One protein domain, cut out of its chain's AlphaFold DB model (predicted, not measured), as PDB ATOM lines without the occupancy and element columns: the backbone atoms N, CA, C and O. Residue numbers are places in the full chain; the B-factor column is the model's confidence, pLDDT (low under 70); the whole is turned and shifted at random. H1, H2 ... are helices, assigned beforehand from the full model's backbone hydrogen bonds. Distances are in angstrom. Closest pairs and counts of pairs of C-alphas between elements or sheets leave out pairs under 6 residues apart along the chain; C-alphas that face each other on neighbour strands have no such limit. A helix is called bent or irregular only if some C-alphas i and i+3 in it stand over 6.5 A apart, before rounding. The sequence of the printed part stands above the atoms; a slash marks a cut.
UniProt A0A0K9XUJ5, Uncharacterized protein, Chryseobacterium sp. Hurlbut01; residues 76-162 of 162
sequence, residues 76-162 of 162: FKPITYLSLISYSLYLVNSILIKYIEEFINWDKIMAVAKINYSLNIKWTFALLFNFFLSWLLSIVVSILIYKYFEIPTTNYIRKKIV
ATOM      1  N   PHE A  76     -25.975 -53.671 129.682       82.50
ATOM      2  CA  PHE A  76     -25.796 -54.966 129.010       82.50
ATOM      3  C   PHE A  76     -26.238 -54.948 127.546       82.50
ATOM      4  O   PHE A  76     -25.790 -55.793 126.768       82.50
ATOM      5  N   LYS A  77     -27.096 -53.998 127.145       85.19
ATOM      6  CA  LYS A  77     -27.589 -53.906 125.763       85.19
ATOM      7  C   LYS A  77     -26.446 -53.654 124.766       85.19
ATOM      8  O   LYS A  77     -26.300 -54.489 123.875       85.19
ATOM      9  N   PRO A  78     -25.595 -52.614 124.916       88.00
ATOM     10  CA  PRO A  78     -24.458 -52.403 124.016       88.00
ATOM     11  C   PRO A  78     -23.505 -53.599 123.965       88.00
ATOM     12  O   PRO A  78     -23.107 -54.011 122.882       88.00
ATOM     13  N   ILE A  79     -23.204 -54.203 125.120       87.12
ATOM     14  CA  ILE A  79     -22.318 -55.375 125.212       87.12
ATOM     15  C   ILE A  79     -22.906 -56.555 124.431       87.12
ATOM     16  O   ILE A  79     -22.199 -57.216 123.675       87.12
ATOM     17  N   THR A  80     -24.211 -56.800 124.570       87.38
ATOM     18  CA  THR A  80     -24.906 -57.873 123.844       87.38
ATOM     19  C   THR A  80     -24.902 -57.607 122.342       87.38
ATOM     20  O   THR A  80     -24.604 -58.511 121.570       87.38
ATOM     21  N   TYR A  81     -25.190 -56.374 121.914       89.50
ATOM     22  CA  TYR A  81     -25.153 -56.013 120.497       89.50
ATOM     23  C   TYR A  81     -23.751 -56.158 119.902       89.50
ATOM     24  O   TYR A  81     -23.615 -56.787 118.856       89.50
ATOM     25  N   LEU A  82     -22.713 -55.661 120.583       91.56
ATOM     26  CA  LEU A  82     -21.318 -55.835 120.167       91.56
ATOM     27  C   LEU A  82     -20.929 -57.314 120.096       91.56
ATOM     28  O   LEU A  82     -20.261 -57.723 119.153       91.56
ATOM     29  N   SER A  83     -21.382 -58.130 121.052       89.25
ATOM     30  CA  SER A  83     -21.147 -59.575 121.035       89.25
ATOM     31  C   SER A  83     -21.804 -60.253 119.832       89.25
ATOM     32  O   SER A  83     -21.159 -61.090 119.205       89.25
ATOM     33  N   LEU A  84     -23.036 -59.877 119.473       91.38
ATOM     34  CA  LEU A  84     -23.743 -60.433 118.314       91.38
ATOM     35  C   LEU A  84     -23.047 -60.088 116.996       91.38
ATOM     36  O   LEU A  84     -22.877 -60.963 116.160       91.38
ATOM     37  N   ILE A  85     -22.604 -58.839 116.827       95.19
ATOM     38  CA  ILE A  85     -21.931 -58.413 115.592       95.19
ATOM     39  C   ILE A  85     -20.431 -58.722 115.584       95.19
ATOM     40  O   ILE A  85     -19.771 -58.418 114.598       95.19
ATOM     41  N   SER A  86     -19.870 -59.290 116.658       92.75
ATOM     42  CA  SER A  86     -18.416 -59.418 116.854       92.75
ATOM     43  C   SER A  86     -17.705 -60.182 115.736       92.75
ATOM     44  O   SER A  86     -16.600 -59.806 115.347       92.75
ATOM     45  N   TYR A  87     -18.350 -61.206 115.175       91.12
ATOM     46  CA  TYR A  87     -17.820 -61.953 114.037       91.12
ATOM     47  C   TYR A  87     -17.714 -61.070 112.787       91.12
ATOM     48  O   TYR A  87     -16.634 -60.905 112.218       91.12
ATOM     49  N   SER A  88     -18.824 -60.429 112.416       94.00
ATOM     50  CA  SER A  88     -18.872 -59.468 111.314       94.00
ATOM     51  C   SER A  88     -17.930 -58.274 111.551       94.00
ATOM     52  O   SER A  88     -17.338 -57.758 110.609       94.00
ATOM     53  N   LEU A  89     -17.751 -57.841 112.801       94.94
ATOM     54  CA  LEU A  89     -16.840 -56.764 113.204       94.94
ATOM     55  C   LEU A  89     -15.383 -57.128 112.993       94.94
ATOM     56  O   LEU A  89     -14.646 -56.341 112.409       94.94
ATOM     57  N   TYR A  90     -14.979 -58.322 113.415       91.50
ATOM     58  CA  TYR A  90     -13.626 -58.810 113.195       91.50
ATOM     59  C   TYR A  90     -13.271 -58.841 111.702       91.50
ATOM     60  O   TYR A  90     -12.227 -58.323 111.313       91.50
ATOM     61  N   LEU A  91     -14.167 -59.379 110.864       90.50
ATOM     62  CA  LEU A  91     -13.938 -59.482 109.422       90.50
ATOM     63  C   LEU A  91     -13.848 -58.101 108.753       90.50
ATOM     64  O   LEU A  91     -12.929 -57.831 107.985       90.50
ATOM     65  N   VAL A  92     -14.803 -57.221 109.055       93.38
ATOM     66  CA  VAL A  92     -14.900 -55.888 108.448       93.38
ATOM     67  C   VAL A  92     -13.749 -54.992 108.876       93.38
ATOM     68  O   VAL A  92     -13.195 -54.282 108.040       93.38
ATOM     69  N   ASN A  93     -13.376 -55.023 110.155       91.12
ATOM     70  CA  ASN A  93     -12.400 -54.095 110.706       91.12
ATOM     71  C   ASN A  93     -11.039 -54.211 110.011       91.12
ATOM     72  O   ASN A  93     -10.471 -53.201 109.609       91.12
ATOM     73  N   SER A  94     -10.538 -55.431 109.796       86.69
ATOM     74  CA  SER A  94      -9.263 -55.637 109.095       86.69
ATOM     75  C   SER A  94      -9.299 -55.154 107.643       86.69
ATOM     76  O   SER A  94      -8.312 -54.608 107.155       86.69
ATOM     77  N   ILE A  95     -10.431 -55.324 106.958       89.31
ATOM     78  CA  ILE A  95     -10.601 -54.905 105.562       89.31
ATOM     79  C   ILE A  95     -10.693 -53.378 105.467       89.31
ATOM     80  O   ILE A  95     -10.003 -52.768 104.654       89.31
ATOM     81  N   LEU A  96     -11.513 -52.749 106.314       87.44
ATOM     82  CA  LEU A  96     -11.675 -51.297 106.332       87.44
ATOM     83  C   LEU A  96     -10.381 -50.583 106.704       87.44
ATOM     84  O   LEU A  96     -10.036 -49.616 106.035       87.44
ATOM     85  N   ILE A  97      -9.658 -51.059 107.722       84.25
ATOM     86  CA  ILE A  97      -8.367 -50.474 108.101       84.25
ATOM     87  C   ILE A  97      -7.405 -50.529 106.916       84.25
ATOM     88  O   ILE A  97      -6.850 -49.496 106.562       84.25
ATOM     89  N   LYS A  98      -7.291 -51.679 106.241       85.56
ATOM     90  CA  LYS A  98      -6.435 -51.815 105.058       85.56
ATOM     91  C   LYS A  98      -6.790 -50.801 103.964       85.56
ATOM     92  O   LYS A  98      -5.908 -50.123 103.454       85.56
ATOM     93  N   TYR A  99      -8.069 -50.667 103.615       86.06
ATOM     94  CA  TYR A  99      -8.475 -49.702 102.589       86.06
ATOM     95  C   TYR A  99      -8.232 -48.258 103.027       86.06
ATOM     96  O   TYR A  99      -7.729 -47.461 102.242       86.06
ATOM     97  N   ILE A 100      -8.547 -47.910 104.277       81.75
ATOM     98  CA  ILE A 100      -8.267 -46.580 104.830       81.75
ATOM     99  C   ILE A 100      -6.765 -46.282 104.752       81.75
ATOM    100  O   ILE A 100      -6.384 -45.181 104.367       81.75
ATOM    101  N   GLU A 101      -5.914 -47.257 105.070       77.69
ATOM    102  CA  GLU A 101      -4.464 -47.118 104.965       77.69
ATOM    103  C   GLU A 101      -3.981 -46.933 103.522       77.69
ATOM    104  O   GLU A 101      -3.048 -46.168 103.311       77.69
ATOM    105  N   GLU A 102      -4.618 -47.558 102.531       82.06
ATOM    106  CA  GLU A 102      -4.306 -47.344 101.108       82.06
ATOM    107  C   GLU A 102      -4.742 -45.951 100.615       82.06
ATOM    108  O   GLU A 102      -4.053 -45.333  99.801       82.06
ATOM    109  N   PHE A 103      -5.862 -45.420 101.119       77.69
ATOM    110  CA  PHE A 103      -6.326 -44.064 100.788       77.69
ATOM    111  C   PHE A 103      -5.507 -42.964 101.476       77.69
ATOM    112  O   PHE A 103      -5.457 -41.828 100.993       77.69
ATOM    113  N   ILE A 104      -4.867 -43.277 102.603       76.62
ATOM    114  CA  ILE A 104      -4.046 -42.343 103.365       76.62
ATOM    115  C   ILE A 104      -2.581 -42.493 102.947       76.62
ATOM    116  O   ILE A 104      -1.950 -43.523 103.145       76.62
ATOM    117  N   ASN A 105      -1.978 -41.421 102.431       74.62
ATOM    118  CA  ASN A 105      -0.545 -41.418 102.142       74.62
ATOM    119  C   ASN A 105       0.271 -41.290 103.445       74.62
ATOM    120  O   ASN A 105       0.624 -40.186 103.875       74.62
ATOM    121  N   TRP A 106       0.552 -42.427 104.082       71.00
ATOM    122  CA  TRP A 106       1.308 -42.502 105.333       71.00
ATOM    123  C   TRP A 106       2.737 -41.978 105.215       71.00
ATOM    124  O   TRP A 106       3.249 -41.429 106.187       71.00
ATOM    125  N   ASP A 107       3.356 -42.055 104.035       72.25
ATOM    126  CA  ASP A 107       4.708 -41.533 103.811       72.25
ATOM    127  C   ASP A 107       4.755 -40.014 103.975       72.25
ATOM    128  O   ASP A 107       5.639 -39.480 104.649       72.25
ATOM    129  N   LYS A 108       3.748 -39.302 103.452       68.75
ATOM    130  CA  LYS A 108       3.596 -37.858 103.682       68.75
ATOM    131  C   LYS A 108       3.346 -37.541 105.155       68.75
ATOM    132  O   LYS A 108       3.887 -36.561 105.663       68.75
ATOM    133  N   ILE A 109       2.566 -38.368 105.852       66.75
ATOM    134  CA  ILE A 109       2.272 -38.183 107.282       66.75
ATOM    135  C   ILE A 109       3.533 -38.389 108.127       66.75
ATOM    136  O   ILE A 109       3.854 -37.548 108.966       66.75
ATOM    137  N   MET A 110       4.286 -39.462 107.885       66.00
ATOM    138  CA  MET A 110       5.515 -39.775 108.615       66.00
ATOM    139  C   MET A 110       6.645 -38.789 108.316       66.00
ATOM    140  O   MET A 110       7.385 -38.425 109.230       66.00
ATOM    141  N   ALA A 111       6.774 -38.320 107.071       68.00
ATOM    142  CA  ALA A 111       7.766 -37.311 106.705       68.00
ATOM    143  C   ALA A 111       7.532 -35.984 107.445       68.00
ATOM    144  O   ALA A 111       8.476 -35.393 107.966       68.00
ATOM    145  N   VAL A 112       6.275 -35.545 107.563       60.09
ATOM    146  CA  VAL A 112       5.918 -34.309 108.277       60.09
ATOM    147  C   VAL A 112       5.993 -34.484 109.800       60.09
ATOM    148  O   VAL A 112       6.467 -33.581 110.494       60.09
ATOM    149  N   ALA A 113       5.598 -35.646 110.330       63.03
ATOM    150  CA  ALA A 113       5.679 -35.950 111.761       63.03
ATOM    151  C   ALA A 113       7.128 -36.005 112.279       63.03
ATOM    152  O   ALA A 113       7.398 -35.535 113.381       63.03
ATOM    153  N   LYS A 114       8.079 -36.508 111.476       63.47
ATOM    154  CA  LYS A 114       9.510 -36.524 111.836       63.47
ATOM    155  C   LYS A 114      10.125 -35.125 111.954       63.47
ATOM    156  O   LYS A 114      11.040 -34.944 112.748       63.47
ATOM    157  N   ILE A 115       9.634 -34.153 111.182       61.06
ATOM    158  CA  ILE A 115      10.151 -32.773 111.174       61.06
ATOM    159  C   ILE A 115       9.607 -31.968 112.365       61.06
ATOM    160  O   ILE A 115      10.318 -31.142 112.927       61.06
ATOM    161  N   ASN A 116       8.369 -32.241 112.790       55.56
ATOM    162  CA  ASN A 116       7.705 -31.557 113.898       55.56
ATOM    163  C   ASN A 116       7.296 -32.559 114.987       55.56
ATOM    164  O   ASN A 116       6.111 -32.795 115.202       55.56
ATOM    165  N   TYR A 117       8.270 -33.088 115.736       55.00
ATOM    166  CA  TYR A 117       8.038 -33.918 116.935       55.00
ATOM    167  C   TYR A 117       7.366 -33.165 118.106       55.00
ATOM    168  O   TYR A 117       7.262 -33.676 119.219       55.00
ATOM    169  N   SER A 118       6.893 -31.940 117.875       56.72
ATOM    170  CA  SER A 118       5.936 -31.285 118.753       56.72
ATOM    171  C   SER A 118       4.562 -31.890 118.474       56.72
ATOM    172  O   SER A 118       4.070 -31.807 117.349       56.72
ATOM    173  N   LEU A 119       3.945 -32.497 119.494       57.31
ATOM    174  CA  LEU A 119       2.534 -32.902 119.522       57.31
ATOM    175  C   LEU A 119       1.637 -31.678 119.278       57.31
ATOM    176  O   LEU A 119       1.052 -31.103 120.193       57.31
ATOM    177  N   ASN A 120       1.564 -31.232 118.028       65.19
ATOM    178  CA  ASN A 120       0.735 -30.113 117.642       65.19
ATOM    179  C   ASN A 120      -0.720 -30.580 117.728       65.19
ATOM    180  O   ASN A 120      -1.072 -31.612 117.150       65.19
ATOM    181  N   ILE A 121      -1.558 -29.813 118.428       68.19
ATOM    182  CA  ILE A 121      -2.948 -30.156 118.771       68.19
ATOM    183  C   ILE A 121      -3.746 -30.672 117.555       68.19
ATOM    184  O   ILE A 121      -4.592 -31.558 117.675       68.19
ATOM    185  N   LYS A 122      -3.429 -30.152 116.360       73.75
ATOM    186  CA  LYS A 122      -4.074 -30.502 115.087       73.75
ATOM    187  C   LYS A 122      -3.805 -31.947 114.646       73.75
ATOM    188  O   LYS A 122      -4.707 -32.589 114.116       73.75
ATOM    189  N   TRP A 123      -2.603 -32.476 114.875       71.06
ATOM    190  CA  TRP A 123      -2.231 -33.833 114.453       71.06
ATOM    191  C   TRP A 123      -2.804 -34.895 115.378       71.06
ATOM    192  O   TRP A 123      -3.346 -35.892 114.906       71.06
ATOM    193  N   THR A 124      -2.759 -34.654 116.690       75.44
ATOM    194  CA  THR A 124      -3.413 -35.526 117.671       75.44
ATOM    195  C   THR A 124      -4.910 -35.618 117.388       75.44
ATOM    196  O   THR A 124      -5.471 -36.710 117.406       75.44
ATOM    197  N   PHE A 125      -5.544 -34.495 117.035       81.50
ATOM    198  CA  PHE A 125      -6.942 -34.484 116.616       81.50
ATOM    199  C   PHE A 125      -7.181 -35.299 115.338       81.50
ATOM    200  O   PHE A 125      -8.094 -36.116 115.319       81.50
ATOM    201  N   ALA A 126      -6.358 -35.135 114.298       78.56
ATOM    202  CA  ALA A 126      -6.499 -35.893 113.052       78.56
ATOM    203  C   ALA A 126      -6.367 -37.415 113.264       78.56
ATOM    204  O   ALA A 126      -7.141 -38.187 112.701       78.56
ATOM    205  N   LEU A 127      -5.430 -37.852 114.114       80.44
ATOM    206  CA  LEU A 127      -5.258 -39.267 114.460       80.44
ATOM    207  C   LEU A 127      -6.452 -39.816 115.246       80.44
ATOM    208  O   LEU A 127      -6.970 -40.877 114.903       80.44
ATOM    209  N   LEU A 128      -6.916 -39.088 116.267       85.25
ATOM    210  CA  LEU A 128      -8.105 -39.469 117.033       85.25
ATOM    211  C   LEU A 128      -9.339 -39.531 116.133       85.25
ATOM    212  O   LEU A 128     -10.103 -40.490 116.206       85.25
ATOM    213  N   PHE A 129      -9.511 -38.547 115.252       84.81
ATOM    214  CA  PHE A 129     -10.608 -38.511 114.296       84.81
ATOM    215  C   PHE A 129     -10.592 -39.740 113.384       84.81
ATOM    216  O   PHE A 129     -11.604 -40.431 113.295       84.81
ATOM    217  N   ASN A 130      -9.445 -40.072 112.783       83.00
ATOM    218  CA  ASN A 130      -9.312 -41.267 111.947       83.00
ATOM    219  C   ASN A 130      -9.579 -42.559 112.730       83.00
ATOM    220  O   ASN A 130     -10.246 -43.453 112.215       83.00
ATOM    221  N   PHE A 131      -9.105 -42.650 113.976       86.00
ATOM    222  CA  PHE A 131      -9.349 -43.803 114.841       86.00
ATOM    223  C   PHE A 131     -10.840 -43.987 115.159       86.00
ATOM    224  O   PHE A 131     -11.376 -45.084 115.024       86.00
ATOM    225  N   PHE A 132     -11.537 -42.924 115.562       89.31
ATOM    226  CA  PHE A 132     -12.968 -43.017 115.853       89.31
ATOM    227  C   PHE A 132     -13.794 -43.252 114.590       89.31
ATOM    228  O   PHE A 132     -14.757 -44.017 114.630       89.31
ATOM    229  N   LEU A 133     -13.411 -42.637 113.469       87.94
ATOM    230  CA  LEU A 133     -14.093 -42.810 112.194       87.94
ATOM    231  C   LEU A 133     -13.971 -44.250 111.686       87.94
ATOM    232  O   LEU A 133     -14.974 -44.820 111.260       87.94
ATOM    233  N   SER A 134     -12.784 -44.859 111.773       87.94
ATOM    234  CA  SER A 134     -12.584 -46.250 111.359       87.94
ATOM    235  C   SER A 134     -13.409 -47.213 112.211       87.94
ATOM    236  O   SER A 134     -14.123 -48.050 111.664       87.94
ATOM    237  N   TRP A 135     -13.418 -47.041 113.536       91.94
ATOM    238  CA  TRP A 135     -14.254 -47.841 114.435       91.94
ATOM    239  C   TRP A 135     -15.747 -47.675 114.167       91.94
ATOM    240  O   TRP A 135     -16.484 -48.662 114.143       91.94
ATOM    241  N   LEU A 136     -16.202 -46.441 113.950       92.62
ATOM    242  CA  LEU A 136     -17.602 -46.155 113.661       92.62
ATOM    243  C   LEU A 136     -18.037 -46.802 112.343       92.62
ATOM    244  O   LEU A 136     -19.066 -47.476 112.311       92.62
ATOM    245  N   LEU A 137     -17.239 -46.661 111.281       92.50
ATOM    246  CA  LEU A 137     -17.498 -47.305 109.992       92.50
ATOM    247  C   LEU A 137     -17.510 -48.831 110.118       92.50
ATOM    248  O   LEU A 137     -18.444 -49.462 109.623       92.50
ATOM    249  N   SER A 138     -16.543 -49.413 110.834       94.50
ATOM    250  CA  SER A 138     -16.501 -50.852 111.108       94.50
ATOM    251  C   SER A 138     -17.780 -51.325 111.784       94.50
ATOM    252  O   SER A 138     -18.427 -52.239 111.286       94.50
ATOM    253  N   ILE A 139     -18.216 -50.665 112.857       94.81
ATOM    254  CA  ILE A 139     -19.444 -51.039 113.571       94.81
ATOM    255  C   ILE A 139     -20.669 -50.947 112.654       94.81
ATOM    256  O   ILE A 139     -21.473 -51.878 112.623       94.81
ATOM    257  N   VAL A 140     -20.812 -49.862 111.886       94.88
ATOM    258  CA  VAL A 140     -21.954 -49.667 110.978       94.88
ATOM    259  C   VAL A 140     -22.001 -50.757 109.909       94.88
ATOM    260  O   VAL A 140     -23.036 -51.405 109.739       94.88
ATOM    261  N   VAL A 141     -20.891 -51.004 109.213       95.19
ATOM    262  CA  VAL A 141     -20.825 -52.021 108.155       95.19
ATOM    263  C   VAL A 141     -21.071 -53.416 108.731       95.19
ATOM    264  O   VAL A 141     -21.826 -54.196 108.154       95.19
ATOM    265  N   SER A 142     -20.531 -53.723 109.908       96.12
ATOM    266  CA  SER A 142     -20.767 -55.009 110.567       96.12
ATOM    267  C   SER A 142     -22.214 -55.214 110.987       96.12
ATOM    268  O   SER A 142     -22.708 -56.334 110.890       96.12
ATOM    269  N   ILE A 143     -22.930 -54.159 111.388       95.75
ATOM    270  CA  ILE A 143     -24.376 -54.233 111.648       95.75
ATOM    271  C   ILE A 143     -25.141 -54.559 110.360       95.75
ATOM    272  O   ILE A 143     -26.060 -55.380 110.390       95.75
ATOM    273  N   LEU A 144     -24.769 -53.944 109.233       95.81
ATOM    274  CA  LEU A 144     -25.397 -54.221 107.940       95.81
ATOM    275  C   LEU A 144     -25.172 -55.678 107.519       95.81
ATOM    276  O   LEU A 144     -26.136 -56.372 107.201       95.81
ATOM    277  N   ILE A 145     -23.934 -56.170 107.588       95.25
ATOM    278  CA  ILE A 145     -23.613 -57.565 107.253       95.25
ATOM    279  C   ILE A 145     -24.350 -58.531 108.184       95.25
ATOM    280  O   ILE A 145     -25.011 -59.457 107.713       95.25
ATOM    281  N   TYR A 146     -24.317 -58.287 109.495       95.19
ATOM    282  CA  TYR A 146     -25.019 -59.115 110.471       95.19
ATOM    283  C   TYR A 146     -26.521 -59.219 110.153       95.19
ATOM    284  O   TYR A 146     -27.091 -60.311 110.087       95.19
ATOM    285  N   LYS A 147     -27.172 -58.079 109.893       94.81
ATOM    286  CA  LYS A 147     -28.620 -58.018 109.662       94.81
ATOM    287  C   LYS A 147     -29.040 -58.581 108.303       94.81
ATOM    288  O   LYS A 147     -30.055 -59.274 108.238       94.81
ATOM    289  N   TYR A 148     -28.311 -58.263 107.235       95.81
ATOM    290  CA  TYR A 148     -28.721 -58.570 105.861       95.81
ATOM    291  C   TYR A 148     -28.098 -59.843 105.287       95.81
ATOM    292  O   TYR A 148     -28.648 -60.397 104.341       95.81
ATOM    293  N   PHE A 149     -26.994 -60.335 105.851       94.62
ATOM    294  CA  PHE A 149     -26.313 -61.529 105.353       94.62
ATOM    295  C   PHE A 149     -26.294 -62.662 106.380       94.62
ATOM    296  O   PHE A 149     -26.765 -63.764 106.088       94.62
ATOM    297  N   GLU A 150     -25.819 -62.403 107.600       92.94
ATOM    298  CA  GLU A 150     -25.608 -63.449 108.609       92.94
ATOM    299  C   GLU A 150     -26.931 -64.067 109.094       92.94
ATOM    300  O   GLU A 150     -27.108 -65.290 109.048       92.94
ATOM    301  N   ILE A 151     -27.902 -63.232 109.486       93.81
ATOM    302  CA  ILE A 151     -29.223 -63.697 109.936       93.81
ATOM    303  C   ILE A 151     -29.979 -64.444 108.820       93.81
ATOM    304  O   ILE A 151     -30.439 -65.564 109.076       93.81
ATOM    305  N   PRO A 152     -30.130 -63.902 107.590       94.00
ATOM    306  CA  PRO A 152     -30.872 -64.592 106.535       94.00
ATOM    307  C   PRO A 152     -30.243 -65.926 106.138       94.00
ATOM    308  O   PRO A 152     -30.961 -66.919 106.013       94.00
ATOM    309  N   THR A 153     -28.915 -65.981 106.022       93.25
ATOM    310  CA  THR A 153     -28.193 -67.208 105.656       93.25
ATOM    311  C   THR A 153     -28.348 -68.281 106.732       93.25
ATOM    312  O   THR A 153     -28.693 -69.423 106.426       93.25
ATOM    313  N   THR A 154     -28.191 -67.912 108.006       92.00
ATOM    314  CA  THR A 154     -28.354 -68.849 109.130       92.00
ATOM    315  C   THR A 154     -29.780 -69.393 109.206       92.00
ATOM    316  O   THR A 154     -29.988 -70.595 109.389       92.00
ATOM    317  N   ASN A 155     -30.780 -68.529 109.015       93.88
ATOM    318  CA  ASN A 155     -32.183 -68.936 108.998       93.88
ATOM    319  C   ASN A 155     -32.513 -69.836 107.801       93.88
ATOM    320  O   ASN A 155     -33.291 -70.778 107.948       93.88
ATOM    321  N   TYR A 156     -31.922 -69.572 106.635       94.31
ATOM    322  CA  TYR A 156     -32.085 -70.408 105.448       94.31
ATOM    323  C   TYR A 156     -31.528 -71.820 105.664       94.31
ATOM    324  O   TYR A 156     -32.221 -72.798 105.395       94.31
ATOM    325  N   ILE A 157     -30.312 -71.934 106.207       92.25
ATOM    326  CA  ILE A 157     -29.678 -73.229 106.501       92.25
ATOM    327  C   ILE A 157     -30.494 -74.005 107.540       92.25
ATOM    328  O   ILE A 157     -30.774 -75.185 107.342       92.25
ATOM    329  N   ARG A 158     -30.942 -73.343 108.616       91.62
ATOM    330  CA  ARG A 158     -31.745 -73.983 109.669       91.62
ATOM    331  C   ARG A 158     -33.027 -74.614 109.121       91.62
ATOM    332  O   ARG A 158     -33.373 -75.710 109.538       91.62
ATOM    333  N   LYS A 159     -33.701 -73.953 108.176       92.12
ATOM    334  CA  LYS A 159     -34.919 -74.473 107.534       92.12
ATOM    335  C   LYS A 159     -34.693 -75.699 106.644       92.12
ATOM    336  O   LYS A 159     -35.668 -76.346 106.306       92.12
ATOM    337  N   LYS A 160     -33.459 -75.978 106.208       84.75
ATOM    338  CA  LYS A 160     -33.140 -77.156 105.381       84.75
ATOM    339  C   LYS A 160     -32.751 -78.392 106.191       84.75
ATOM    340  O   LYS A 160     -32.735 -79.481 105.636       84.75
ATOM    341  N   ILE A 161     -32.340 -78.202 107.445       78.50
ATOM    342  CA  ILE A 161     -31.854 -79.278 108.324       78.50
ATOM    343  C   ILE A 161     -33.001 -79.868 109.167       78.50
ATOM    344  O   ILE A 161     -32.889 -81.001 109.627       78.50
ATOM    345  N   VAL A 162     -34.078 -79.100 109.366       63.12
ATOM    346  CA  VAL A 162     -35.339 -79.529 109.999       63.12
ATOM    347  C   VAL A 162     -36.302 -79.999 108.922       63.12
ATOM    348  O   VAL A 162     -36.941 -81.047 109.140       63.12
TER     349      VAL A 162
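What this domain is: This is residues 76 to 162 of the 162 residues of an uncharacterized protein of Chryseobacterium sp. Hurlbut01 (UniProt A0A0K9XUJ5). What shape does this model show? Two helical arms, H1b and H3a, make an open V: they cross near Ser 88 and Ser 142 and draw away from each other towards H2, and H2 with residues 116 to 120 bridges the wide end without packing on either arm. At the V's point H1a turns off to the side, while H3a and H3b together make one long, nearly straight helix; residues 151 to 162, of which 151 to 161 belong to H3, stick out beyond the V and add to the length. What is it built of, and how spread out is it? The printed part has 87 residues with three named helices in the order H1, H2, H3 and no named strand; the class is all helix. It is extended, with a radius of gyration of the C-alphas of 18.5 A and spans of 65 by 30 by 13 A.

How they stand to each other: How does the first helix run? By its hydrogen bonds H1, residues 76 to 103, was assigned as one helix, but it is bent: C-alphas 84 and 87 are 7.5 A apart. Its arms H1a, residues 76 to 84, and H1b, residues 87 to 103, stand about perpendicular, at 76 degrees. What does H1b meet? It touches H3a, residues 121 to 148, at a steep tilt of 43 degrees, opposite ways; the closest C-alphas, those of Ser 88 and Ser 142, are 4.9 A apart, and H3a touches H1b with residues 134 to 146 alone. H1a touches no helix but is near H3a, with 7 pairs of C-alphas within 10 A. Where do the other parts stand? H2, residues 106 to 115, and H1b meet only through their link, and H2 and H3a are apart. H3b, residues 151 to 161, is apart from H1a, H1b and H2. What do the backbones show? In H1a and H3a every O i to N i+4 pair is within hydrogen-bond range; the counts are 11 of 13 in H1b, 5 of 6 in H2 and 6 of 7 in H3b.

Where its parts are: Where do the first two helices lie? H1a begins at C-alpha 76 at (-25.796, -54.966, 129.010) and measures 12.2 A from first to last C-alpha; H1b measures 25.1 A and ends at C-alpha 103 at (-6.326, -44.064, 100.788). H2 measures 14.4 A, from Trp 106 to Ile 115. Where does the third helix lie? By its hydrogen bonds H3, residues 121 to 161, was assigned as one helix, but it is bent: C-alphas 148 and 151 are 6.6 A apart, and its arms stand at a shallow tilt of 29 degrees. H3a measures 40.5 A from C-alpha 121 at (-2.948, -30.156, 118.771), and H3b measures 15.9 A, ending at C-alpha 161 at (-31.854, -79.278, 108.324).

The domain as a whole: How far does the model reach? The two C-alphas farthest apart, those of Ile 115 and Val 162, are 65.2 A apart, while those of Phe 76 and Val 162, the first and last printed residues, are 32.5 A apart. Is the printed part continuous? It has no cut, and the links from H1 to H2, with 2 residues, and from H2 to H3, with 5 residues, are both tight. Val 162 is the chain's last residue. Where is confidence low? The mean pLDDT of the printed part is 83.6; residues 108 to 121 and residue 162 are under 70, and the mean for H2 is 66.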